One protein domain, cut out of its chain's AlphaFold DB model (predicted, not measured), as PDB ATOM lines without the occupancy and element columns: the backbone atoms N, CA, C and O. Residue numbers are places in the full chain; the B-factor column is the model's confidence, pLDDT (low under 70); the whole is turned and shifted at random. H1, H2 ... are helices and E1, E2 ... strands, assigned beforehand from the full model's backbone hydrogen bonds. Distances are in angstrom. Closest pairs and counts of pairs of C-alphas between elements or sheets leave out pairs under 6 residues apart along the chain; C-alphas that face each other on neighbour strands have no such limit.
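AT A GLANCE: This is residues 21 to 86 of the 87 residues of an uncharacterized protein of Clostridium sp. CAG:217_53_7 (UniProt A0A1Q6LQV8). A small head of two short antiparallel sheets, E1 with E4 and the hairpin E2 and E3, packs on the first part of one long helix, H1; residues 75 to 86 stick out as an arm. The printed part has 66 residues, with four named strands and one named helix in the order E1, E2, E3, E4, H1, a mixed class. It is loose, with a radius of gyration of the C-alphas of 14.1 A, and spans 47 by 21 by 15 A.

HOW THE PARTS SIT: E1, residues 21 to 23, is the antiparallel neighbour of E4, residues 52 to 56; N 22 and O 53, 2.8 A apart, are within hydrogen-bond range. E2, residues 34 to 39, and E3, residues 43 to 48, form an antiparallel hairpin, with N 37 and O 45 within range at 2.9 A. E2 and E4 are apart. The closest C-alphas of E3 and E4 are those of Ile 47 and Val 53, 6.2 A. For H1, residues 57 to 84, the closest C-alphas with E1 are Ala 60 and Val 22, 6.1 A, and with E2 Ile 59 and Val 39, 6.2 A. Every O i to N i+4 pair of H1 is within range.

IN THESE COORDINATES: E1 begins at C-alpha 21 (184.514, 196.146, 249.229). E2 and E3 each measure 16.4 A from first to last C-alpha. H1 measures 40.0 A and ends at C-alpha 84 (147.766, 196.342, 262.332).

THE WHOLE: The two C-alphas farthest apart, of Gly 41 and Gly 86, are 48.4 A apart. The printed part has no cut and no long link. The model's pLDDT is under 70 at residues 28 to 31 and 86.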
ATOM      1  N   PRO A  21     184.930 195.603 247.951       89.19
ATOM      2  CA  PRO A  21     184.514 196.146 249.229       89.19
ATOM      3  C   PRO A  21     182.993 196.054 249.352       89.19
ATOM      4  O   PRO A  21     182.252 196.509 248.479       89.19
ATOM      5  N   VAL A  22     182.529 195.483 250.458       87.94
ATOM      6  CA  VAL A  22     181.113 195.381 250.802       87.94
ATOM      7  C   VAL A  22     180.870 196.117 252.102       87.94
ATOM      8  O   VAL A  22     181.561 195.894 253.092       87.94
ATOM      9  N   LEU A  23     179.867 196.989 252.094       88.38
ATOM     10  CA  LEU A  23     179.436 197.739 253.263       88.38
ATOM     11  C   LEU A  23     178.066 197.225 253.697       88.38
ATOM     12  O   LEU A  23     177.070 197.442 253.008       88.38
ATOM     13  N   ILE A  24     178.013 196.566 254.851       86.94
ATOM     14  CA  ILE A  24     176.746 196.173 255.466       86.94
ATOM     15  C   ILE A  24     176.333 197.298 256.421       86.94
ATOM     16  O   ILE A  24     177.032 197.509 257.413       86.94
ATOM     17  N   PRO A  25     175.240 198.041 256.168       81.06
ATOM     18  CA  PRO A  25     174.773 199.062 257.100       81.06
ATOM     19  C   PRO A  25     174.454 198.440 258.461       81.06
ATOM     20  O   PRO A  25     173.933 197.322 258.532       81.06
ATOM     21  N   LEU A  26     174.764 199.170 259.532       79.75
ATOM     22  CA  LEU A  26     174.295 198.846 260.877       79.75
ATOM     23  C   LEU A  26     172.777 199.018 260.899       79.75
ATOM     24  O   LEU A  26     172.269 200.054 260.473       79.75
ATOM     25  N   ASP A  27     172.063 198.000 261.370       70.19
ATOM     26  CA  ASP A  27     170.615 198.085 261.516       70.19
ATOM     27  C   ASP A  27     170.285 198.349 262.991       70.19
ATOM     28  O   ASP A  27     170.709 197.570 263.843       70.19
ATOM     29  N   PRO A  28     169.563 199.432 263.317       63.50
ATOM     30  CA  PRO A  28     169.260 199.791 264.700       63.50
ATOM     31  C   PRO A  28     168.307 198.803 265.394       63.50
ATOM     32  O   PRO A  28     168.201 198.840 266.618       63.50
ATOM     33  N   MET A  29     167.616 197.929 264.651       66.88
ATOM     34  CA  MET A  29     166.791 196.853 265.209       66.88
ATOM     35  C   MET A  29     167.558 195.534 265.362       66.88
ATOM     36  O   MET A  29     167.085 194.654 266.081       66.88
ATOM     37  N   ASN A  30     168.728 195.380 264.732       66.31
ATOM     38  CA  ASN A  30     169.513 194.150 264.786       66.31
ATOM     39  C   ASN A  30     170.894 194.372 265.430       66.31
ATOM     40  O   ASN A  30     171.798 194.933 264.812       66.31
ATOM     41  N   ASN A  31     171.060 193.877 266.665       63.81
ATOM     42  CA  ASN A  31     172.286 194.002 267.469       63.81
ATOM     43  C   ASN A  31     173.474 193.166 266.951       63.81
ATOM     44  O   ASN A  31     174.585 193.284 267.473       63.81
ATOM     45  N   GLU A  32     173.283 192.320 265.937       74.06
ATOM     46  CA  GLU A  32     174.401 191.632 265.293       74.06
ATOM     47  C   GLU A  32     175.257 192.632 264.513       74.06
ATOM     48  O   GLU A  32     174.809 193.233 263.537       74.06
ATOM     49  N   SER A  33     176.506 192.796 264.959       79.06
ATOM     50  CA  SER A  33     177.517 193.673 264.344       79.06
ATOM     51  C   SER A  33     178.361 192.961 263.286       79.06
ATOM     52  O   SER A  33     179.207 193.582 262.655       79.06
ATOM     53  N   HIS A  34     178.142 191.667 263.068       83.62
ATOM     54  CA  HIS A  34     178.826 190.878 262.052       83.62
ATOM     55  C   HIS A  34     177.817 190.030 261.280       83.62
ATOM     56  O   HIS A  34     176.835 189.557 261.839       83.62
ATOM     57  N   MET A  35     178.067 189.830 259.990       83.19
ATOM     58  CA  MET A  35     177.315 188.930 259.126       83.19
ATOM     59  C   MET A  35     178.240 187.811 258.660       83.19
ATOM     60  O   MET A  35     179.341 188.066 258.175       83.19
ATOM     61  N   PHE A  36     177.776 186.572 258.771       85.75
ATOM     62  CA  PHE A  36     178.465 185.429 258.188       85.75
ATOM     63  C   PHE A  36     177.885 185.121 256.812       85.75
ATOM     64  O   PHE A  36     176.686 184.883 256.670       85.75
ATOM     65  N   ALA A  37     178.747 185.102 255.801       83.56
ATOM     66  CA  ALA A  37     178.391 184.740 254.440       83.56
ATOM     67  C   ALA A  37     179.256 183.568 253.983       83.56
ATOM     68  O   ALA A  37     180.482 183.633 254.026       83.56
ATOM     69  N   SER A  38     178.614 182.493 253.534       84.69
ATOM     70  CA  SER A  38     179.301 181.277 253.107       84.69
ATOM     71  C   SER A  38     178.915 180.936 251.680       84.69
ATOM     72  O   SER A  38     177.733 180.761 251.385       84.69
ATOM     73  N   VAL A  39     179.907 180.805 250.801       83.81
ATOM     74  CA  VAL A  39     179.695 180.392 249.409       83.81
ATOM     75  C   VAL A  39     180.450 179.101 249.124       83.81
ATOM     76  O   VAL A  39     181.637 178.953 249.437       83.81
ATOM     77  N   ALA A  40     179.751 178.149 248.504       80.38
ATOM     78  CA  ALA A  40     180.327 176.882 248.078       80.38
ATOM     79  C   ALA A  40     181.500 177.123 247.110       80.38
ATOM     80  O   ALA A  40     181.349 177.777 246.084       80.38
ATOM     81  N   GLY A  41     182.682 176.607 247.454       79.00
ATOM     82  CA  GLY A  41     183.914 176.798 246.674       79.00
ATOM     83  C   GLY A  41     184.716 178.064 247.006       79.00
ATOM     84  O   GLY A  41     185.852 178.176 246.560       79.00
ATOM     85  N   VAL A  42     184.173 178.977 247.817       78.31
ATOM     86  CA  VAL A  42     184.853 180.213 248.251       78.31
ATOM     87  C   VAL A  42     185.201 180.157 249.739       78.31
ATOM     88  O   VAL A  42     186.278 180.590 250.134       78.31
ATOM     89  N   GLY A  43     184.322 179.571 250.558       82.88
ATOM     90  CA  GLY A  43     184.482 179.475 252.009       82.88
ATOM     91  C   GLY A  43     183.483 180.344 252.767       82.88
ATOM     92  O   GLY A  43     182.544 180.887 252.182       82.88
ATOM     93  N   SER A  44     183.687 180.427 254.078       83.19
ATOM     94  CA  SER A  44     182.890 181.242 254.996       83.19
ATOM     95  C   SER A  44     183.653 182.522 255.320       83.19
ATOM     96  O   SER A  44     184.824 182.455 255.685       83.19
ATOM     97  N   TYR A  45     182.989 183.665 255.209       85.50
ATOM     98  CA  TYR A  45     183.534 184.989 255.481       85.50
ATOM     99  C   TYR A  45     182.714 185.661 256.573       85.50
ATOM    100  O   TYR A  45     181.482 185.631 256.548       85.50
ATOM    101  N   GLN A  46     183.413 186.268 257.525       86.50
ATOM    102  CA  GLN A  46     182.814 187.101 258.556       86.50
ATOM    103  C   GLN A  46     182.984 188.564 258.152       86.50
ATOM    104  O   GLN A  46     184.103 189.023 257.945       86.50
ATOM    105  N   ILE A  47     181.871 189.277 258.016       87.62
ATOM    106  CA  ILE A  47     181.828 190.653 257.526       87.62
ATOM    107  C   ILE A  47     181.305 191.541 258.637       87.62
ATOM    108  O   ILE A  47     180.166 191.392 259.075       87.62
ATOM    109  N   GLU A  48     182.131 192.469 259.093       85.69
ATOM    110  CA  GLU A  48     181.726 193.456 260.086       85.69
ATOM    111  C   GLU A  48     180.783 194.493 259.472       85.69
ATOM    112  O   GLU A  48     180.981 194.989 258.362       85.69
ATOM    113  N   ARG A  49     179.718 194.809 260.202       86.12
ATOM    114  CA  ARG A  49     178.734 195.812 259.808       86.12
ATOM    115  C   ARG A  49     179.225 197.195 260.205       86.12
ATOM    116  O   ARG A  49     179.881 197.372 261.225       86.12
ATOM    117  N   GLY A  50     178.871 198.188 259.404       83.06
ATOM    118  CA  GLY A  50     179.261 199.583 259.603       83.06
ATOM    119  C   GLY A  50     180.615 199.952 259.003       83.06
ATOM    120  O   GLY A  50     180.903 201.142 258.900       83.06
ATOM    121  N   ILE A  51     181.407 198.978 258.544       86.31
ATOM    122  CA  ILE A  51     182.674 199.218 257.849       86.31
ATOM    123  C   ILE A  51     182.694 198.531 256.476       86.31
ATOM    124  O   ILE A  51     182.036 197.506 256.289       86.31
ATOM    125  N   PRO A  52     183.413 199.092 255.488       86.88
ATOM    126  CA  PRO A  52     183.637 198.416 254.219       86.88
ATOM    127  C   PRO A  52     184.655 197.285 254.411       86.88
ATOM    128  O   PRO A  52     185.811 197.542 254.744       86.88
ATOM    129  N   VAL A  53     184.235 196.041 254.184       87.25
ATOM    130  CA  VAL A  53     185.099 194.852 254.263       87.25
ATOM    131  C   VAL A  53     185.342 194.311 252.861       87.25
ATOM    132  O   VAL A  53     184.398 194.107 252.096       87.25
ATOM    133  N   GLU A  54     186.602 194.065 252.515       88.06
ATOM    134  CA  GLU A  54     186.961 193.433 251.247       88.06
ATOM    135  C   GLU A  54     186.672 191.931 251.299       88.06
ATOM    136  O   GLU A  54     187.253 191.193 252.094       88.06
ATOM    137  N   VAL A  55     185.764 191.476 250.439       87.31
ATOM    138  CA  VAL A  55     185.401 190.063 250.305       87.31
ATOM    139  C   VAL A  55     185.385 189.652 248.834       87.31
ATOM    140  O   VAL A  55     185.272 190.504 247.953       87.31
ATOM    141  N   PRO A  56     185.471 188.352 248.520       89.56
ATOM    142  CA  PRO A  56     185.323 187.880 247.150       89.56
ATOM    143  C   PRO A  56     183.980 188.294 246.532       89.56
ATOM    144  O   PRO A  56     182.946 188.225 247.192       89.56
ATOM    145  N   GLU A  57     183.974 188.627 245.242       88.81
ATOM    146  CA  GLU A  57     182.769 188.933 244.450       88.81
ATOM    147  C   GLU A  57     181.560 188.006 244.705       88.81
ATOM    148  O   GLU A  57     180.475 188.522 244.976       88.81
ATOM    149  N   PRO A  58     181.696 186.664 244.729       88.88
ATOM    150  CA  PRO A  58     180.562 185.787 245.033       88.88
ATOM    151  C   PRO A  58     180.016 185.953 246.460       88.88
ATOM    152  O   PRO A  58     178.815 185.819 246.686       88.88
ATOM    153  N   ILE A  59     180.874 186.261 247.438       90.19
ATOM    154  CA  ILE A  59     180.445 186.560 248.812       90.19
ATOM    155  C   ILE A  59     179.698 187.894 248.826       90.19
ATOM    156  O   ILE A  59     178.624 187.997 249.417       90.19
ATOM    157  N   ALA A  60     180.231 188.896 248.127       89.19
ATOM    158  CA  ALA A  60     179.610 190.205 248.010       89.19
ATOM    159  C   ALA A  60     178.228 190.163 247.368       89.19
ATOM    160  O   ALA A  60     177.324 190.861 247.821       89.19
ATOM    161  N   GLU A  61     178.042 189.330 246.346       89.69
ATOM    162  CA  GLU A  61     176.740 189.128 245.719       89.69
ATOM    163  C   GLU A  61     175.719 188.588 246.725       89.69
ATOM    164  O   GLU A  61     174.627 189.146 246.856       89.69
ATOM    165  N   VAL A  62     176.086 187.555 247.492       89.06
ATOM    166  CA  VAL A  62     175.213 186.983 248.527       89.06
ATOM    167  C   VAL A  62     174.862 188.023 249.586       89.06
ATOM    168  O   VAL A  62     173.693 188.152 249.951       89.06
ATOM    169  N   VAL A  63     175.842 188.798 250.047       87.38
ATOM    170  CA  VAL A  63     175.644 189.833 251.071       87.38
ATOM    171  C   VAL A  63     174.730 190.942 250.558       87.38
ATOM    172  O   VAL A  63     173.739 191.270 251.207       87.38
ATOM    173  N   ASN A  64     174.998 191.470 249.363       88.56
ATOM    174  CA  ASN A  64     174.169 192.499 248.734       88.56
ATOM    175  C   ASN A  64     172.740 192.011 248.487       88.56
ATOM    176  O   ASN A  64     171.781 192.763 248.666       88.56
ATOM    177  N   ARG A  65     172.575 190.745 248.094       89.00
ATOM    178  CA  ARG A  65     171.258 190.129 247.932       89.00
ATOM    179  C   ARG A  65     170.536 190.004 249.268       89.00
ATOM    180  O   ARG A  65     169.336 190.259 249.335       89.00
ATOM    181  N   ARG A  66     171.250 189.642 250.338       85.69
ATOM    182  CA  ARG A  66     170.663 189.556 251.677       85.69
ATOM    183  C   ARG A  66     170.215 190.924 252.178       85.69
ATOM    184  O   ARG A  66     169.090 191.035 252.640       85.69
ATOM    185  N   LEU A  67     171.037 191.954 251.989       83.88
ATOM    186  CA  LEU A  67     170.704 193.340 252.322       83.88
ATOM    187  C   LEU A  67     169.451 193.842 251.605       83.88
ATOM    188  O   LEU A  67     168.611 194.492 252.221       83.88
ATOM    189  N   GLN A  68     169.299 193.513 250.320       84.38
ATOM    190  CA  GLN A  68     168.079 193.827 249.577       84.38
ATOM    191  C   GLN A  68     166.863 193.121 250.182       84.38
ATOM    192  O   GLN A  68     165.864 193.778 250.460       84.38
ATOM    193  N   MET A  69     166.962 191.815 250.457       85.00
ATOM    194  CA  MET A  69     165.872 191.064 251.093       85.00
ATOM    195  C   MET A  69     165.521 191.597 252.487       85.00
ATOM    196  O   MET A  69     164.345 191.645 252.825       85.00
ATOM    197  N   ASP A  70     166.505 192.000 253.292       82.12
ATOM    198  CA  ASP A  70     166.275 192.623 254.601       82.12
ATOM    199  C   ASP A  70     165.546 193.962 254.459       82.12
ATOM    200  O   ASP A  70     164.551 194.196 255.140       82.12
ATOM    201  N   ALA A  71     165.962 194.810 253.515       82.75
ATOM    202  CA  ALA A  71     165.288 196.077 253.243       82.75
ATOM    203  C   ALA A  71     163.843 195.879 252.744       82.75
ATOM    204  O   ALA A  71     162.942 196.633 253.121       82.75
ATOM    205  N   GLU A  72     163.599 194.868 251.907       86.81
ATOM    206  CA  GLU A  72     162.251 194.515 251.453       86.81
ATOM    207  C   GLU A  72     161.395 193.937 252.584       86.81
ATOM    208  O   GLU A  72     160.246 194.352 252.755       86.81
ATOM    209  N   ASN A  73     161.959 193.055 253.412       83.44
ATOM    210  CA  ASN A  73     161.285 192.530 254.595       83.44
ATOM    211  C   ASN A  73     160.957 193.638 255.595       83.44
ATOM    212  O   ASN A  73     159.838 193.673 256.099       83.44
ATOM    213  N   ALA A  74     161.875 194.570 255.853       81.56
ATOM    214  CA  ALA A  74     161.639 195.704 256.739       81.56
ATOM    215  C   ALA A  74     160.469 196.565 256.239       81.56
ATOM    216  O   ALA A  74     159.582 196.920 257.017       81.56
ATOM    217  N   LYS A  75     160.399 196.831 254.926       84.31
ATOM    218  CA  LYS A  75     159.254 197.523 254.309       84.31
ATOM    219  C   LYS A  75     157.955 196.733 254.447       84.31
ATOM    220  O   LYS A  75     156.910 197.323 254.725       84.31
ATOM    221  N   LEU A  76     157.996 195.414 254.260       86.00
ATOM    222  CA  LEU A  76     156.823 194.554 254.406       86.00
ATOM    223  C   LEU A  76     156.317 194.542 255.855       86.00
ATOM    224  O   LEU A  76     155.124 194.728 256.080       86.00
ATOM    225  N   ILE A  77     157.221 194.397 256.827       84.56
ATOM    226  CA  ILE A  77     156.921 194.460 258.262       84.56
ATOM    227  C   ILE A  77     156.348 195.831 258.618       84.56
ATOM    228  O   ILE A  77     155.326 195.892 259.288       84.56
ATOM    229  N   GLN A  78     156.935 196.929 258.131       81.44
ATOM    230  CA  GLN A  78     156.416 198.277 258.365       81.44
ATOM    231  C   GLN A  78     154.996 198.440 257.809       81.44
ATOM    232  O   GLN A  78     154.131 199.002 258.478       81.44
ATOM    233  N   LYS A  79     154.729 197.917 256.606       86.56
ATOM    234  CA  LYS A  79     153.394 197.950 255.999       86.56
ATOM    235  C   LYS A  79     152.387 197.116 256.793       86.56
ATOM    236  O   LYS A  79     151.263 197.567 256.986       86.56
ATOM    237  N   LEU A  80     152.784 195.933 257.264       85.06
ATOM    238  CA  LEU A  80     151.964 195.075 258.124       85.06
ATOM    239  C   LEU A  80     151.694 195.736 259.481       85.06
ATOM    240  O   LEU A  80     150.550 195.764 259.918       85.06
ATOM    241  N   ALA A  81     152.712 196.323 260.110       81.50
ATOM    242  CA  ALA A  81     152.594 197.034 261.380       81.50
ATOM    243  C   ALA A  81     151.682 198.264 261.260       81.50
ATOM    244  O   ALA A  81     150.819 198.464 262.107       81.50
ATOM    245  N   ALA A  82     151.807 199.046 260.182       81.69
ATOM    246  CA  ALA A  82     150.912 200.170 259.905       81.69
ATOM    247  C   ALA A  82     149.461 199.718 259.673       81.69
ATOM    248  O   ALA A  82     148.530 200.406 260.078       81.69
ATOM    249  N   GLN A  83     149.261 198.553 259.049       80.12
ATOM    250  CA  GLN A  83     147.933 197.973 258.836       80.12
ATOM    251  C   GLN A  83     147.333 197.406 260.135       80.12
ATOM    252  O   GLN A  83     146.129 197.499 260.341       80.12
ATOM    253  N   ALA A  84     148.170 196.862 261.026       72.25
ATOM    254  CA  ALA A  84     147.766 196.342 262.332       72.25
ATOM    255  C   ALA A  84     147.509 197.447 263.373       72.25
ATOM    256  O   ALA A  84     146.680 197.262 264.254       72.25
ATOM    257  N   ALA A  85     148.190 198.593 263.271       71.56
ATOM    258  CA  ALA A  85     148.009 199.744 264.163       71.56
ATOM    259  C   ALA A  85     146.811 200.643 263.787       71.56
ATOM    260  O   ALA A  85     146.546 201.623 264.480       71.56
ATOM    261  N   GLY A  86     146.123 200.343 262.679       64.31
ATOM    262  CA  GLY A  86     144.992 201.112 262.154       64.31
ATOM    263  C   GLY A  86     143.614 200.461 262.329       64.31
ATOM    264  O   GLY A  86     142.684 200.904 261.655       64.31
TER     265      GLY A  86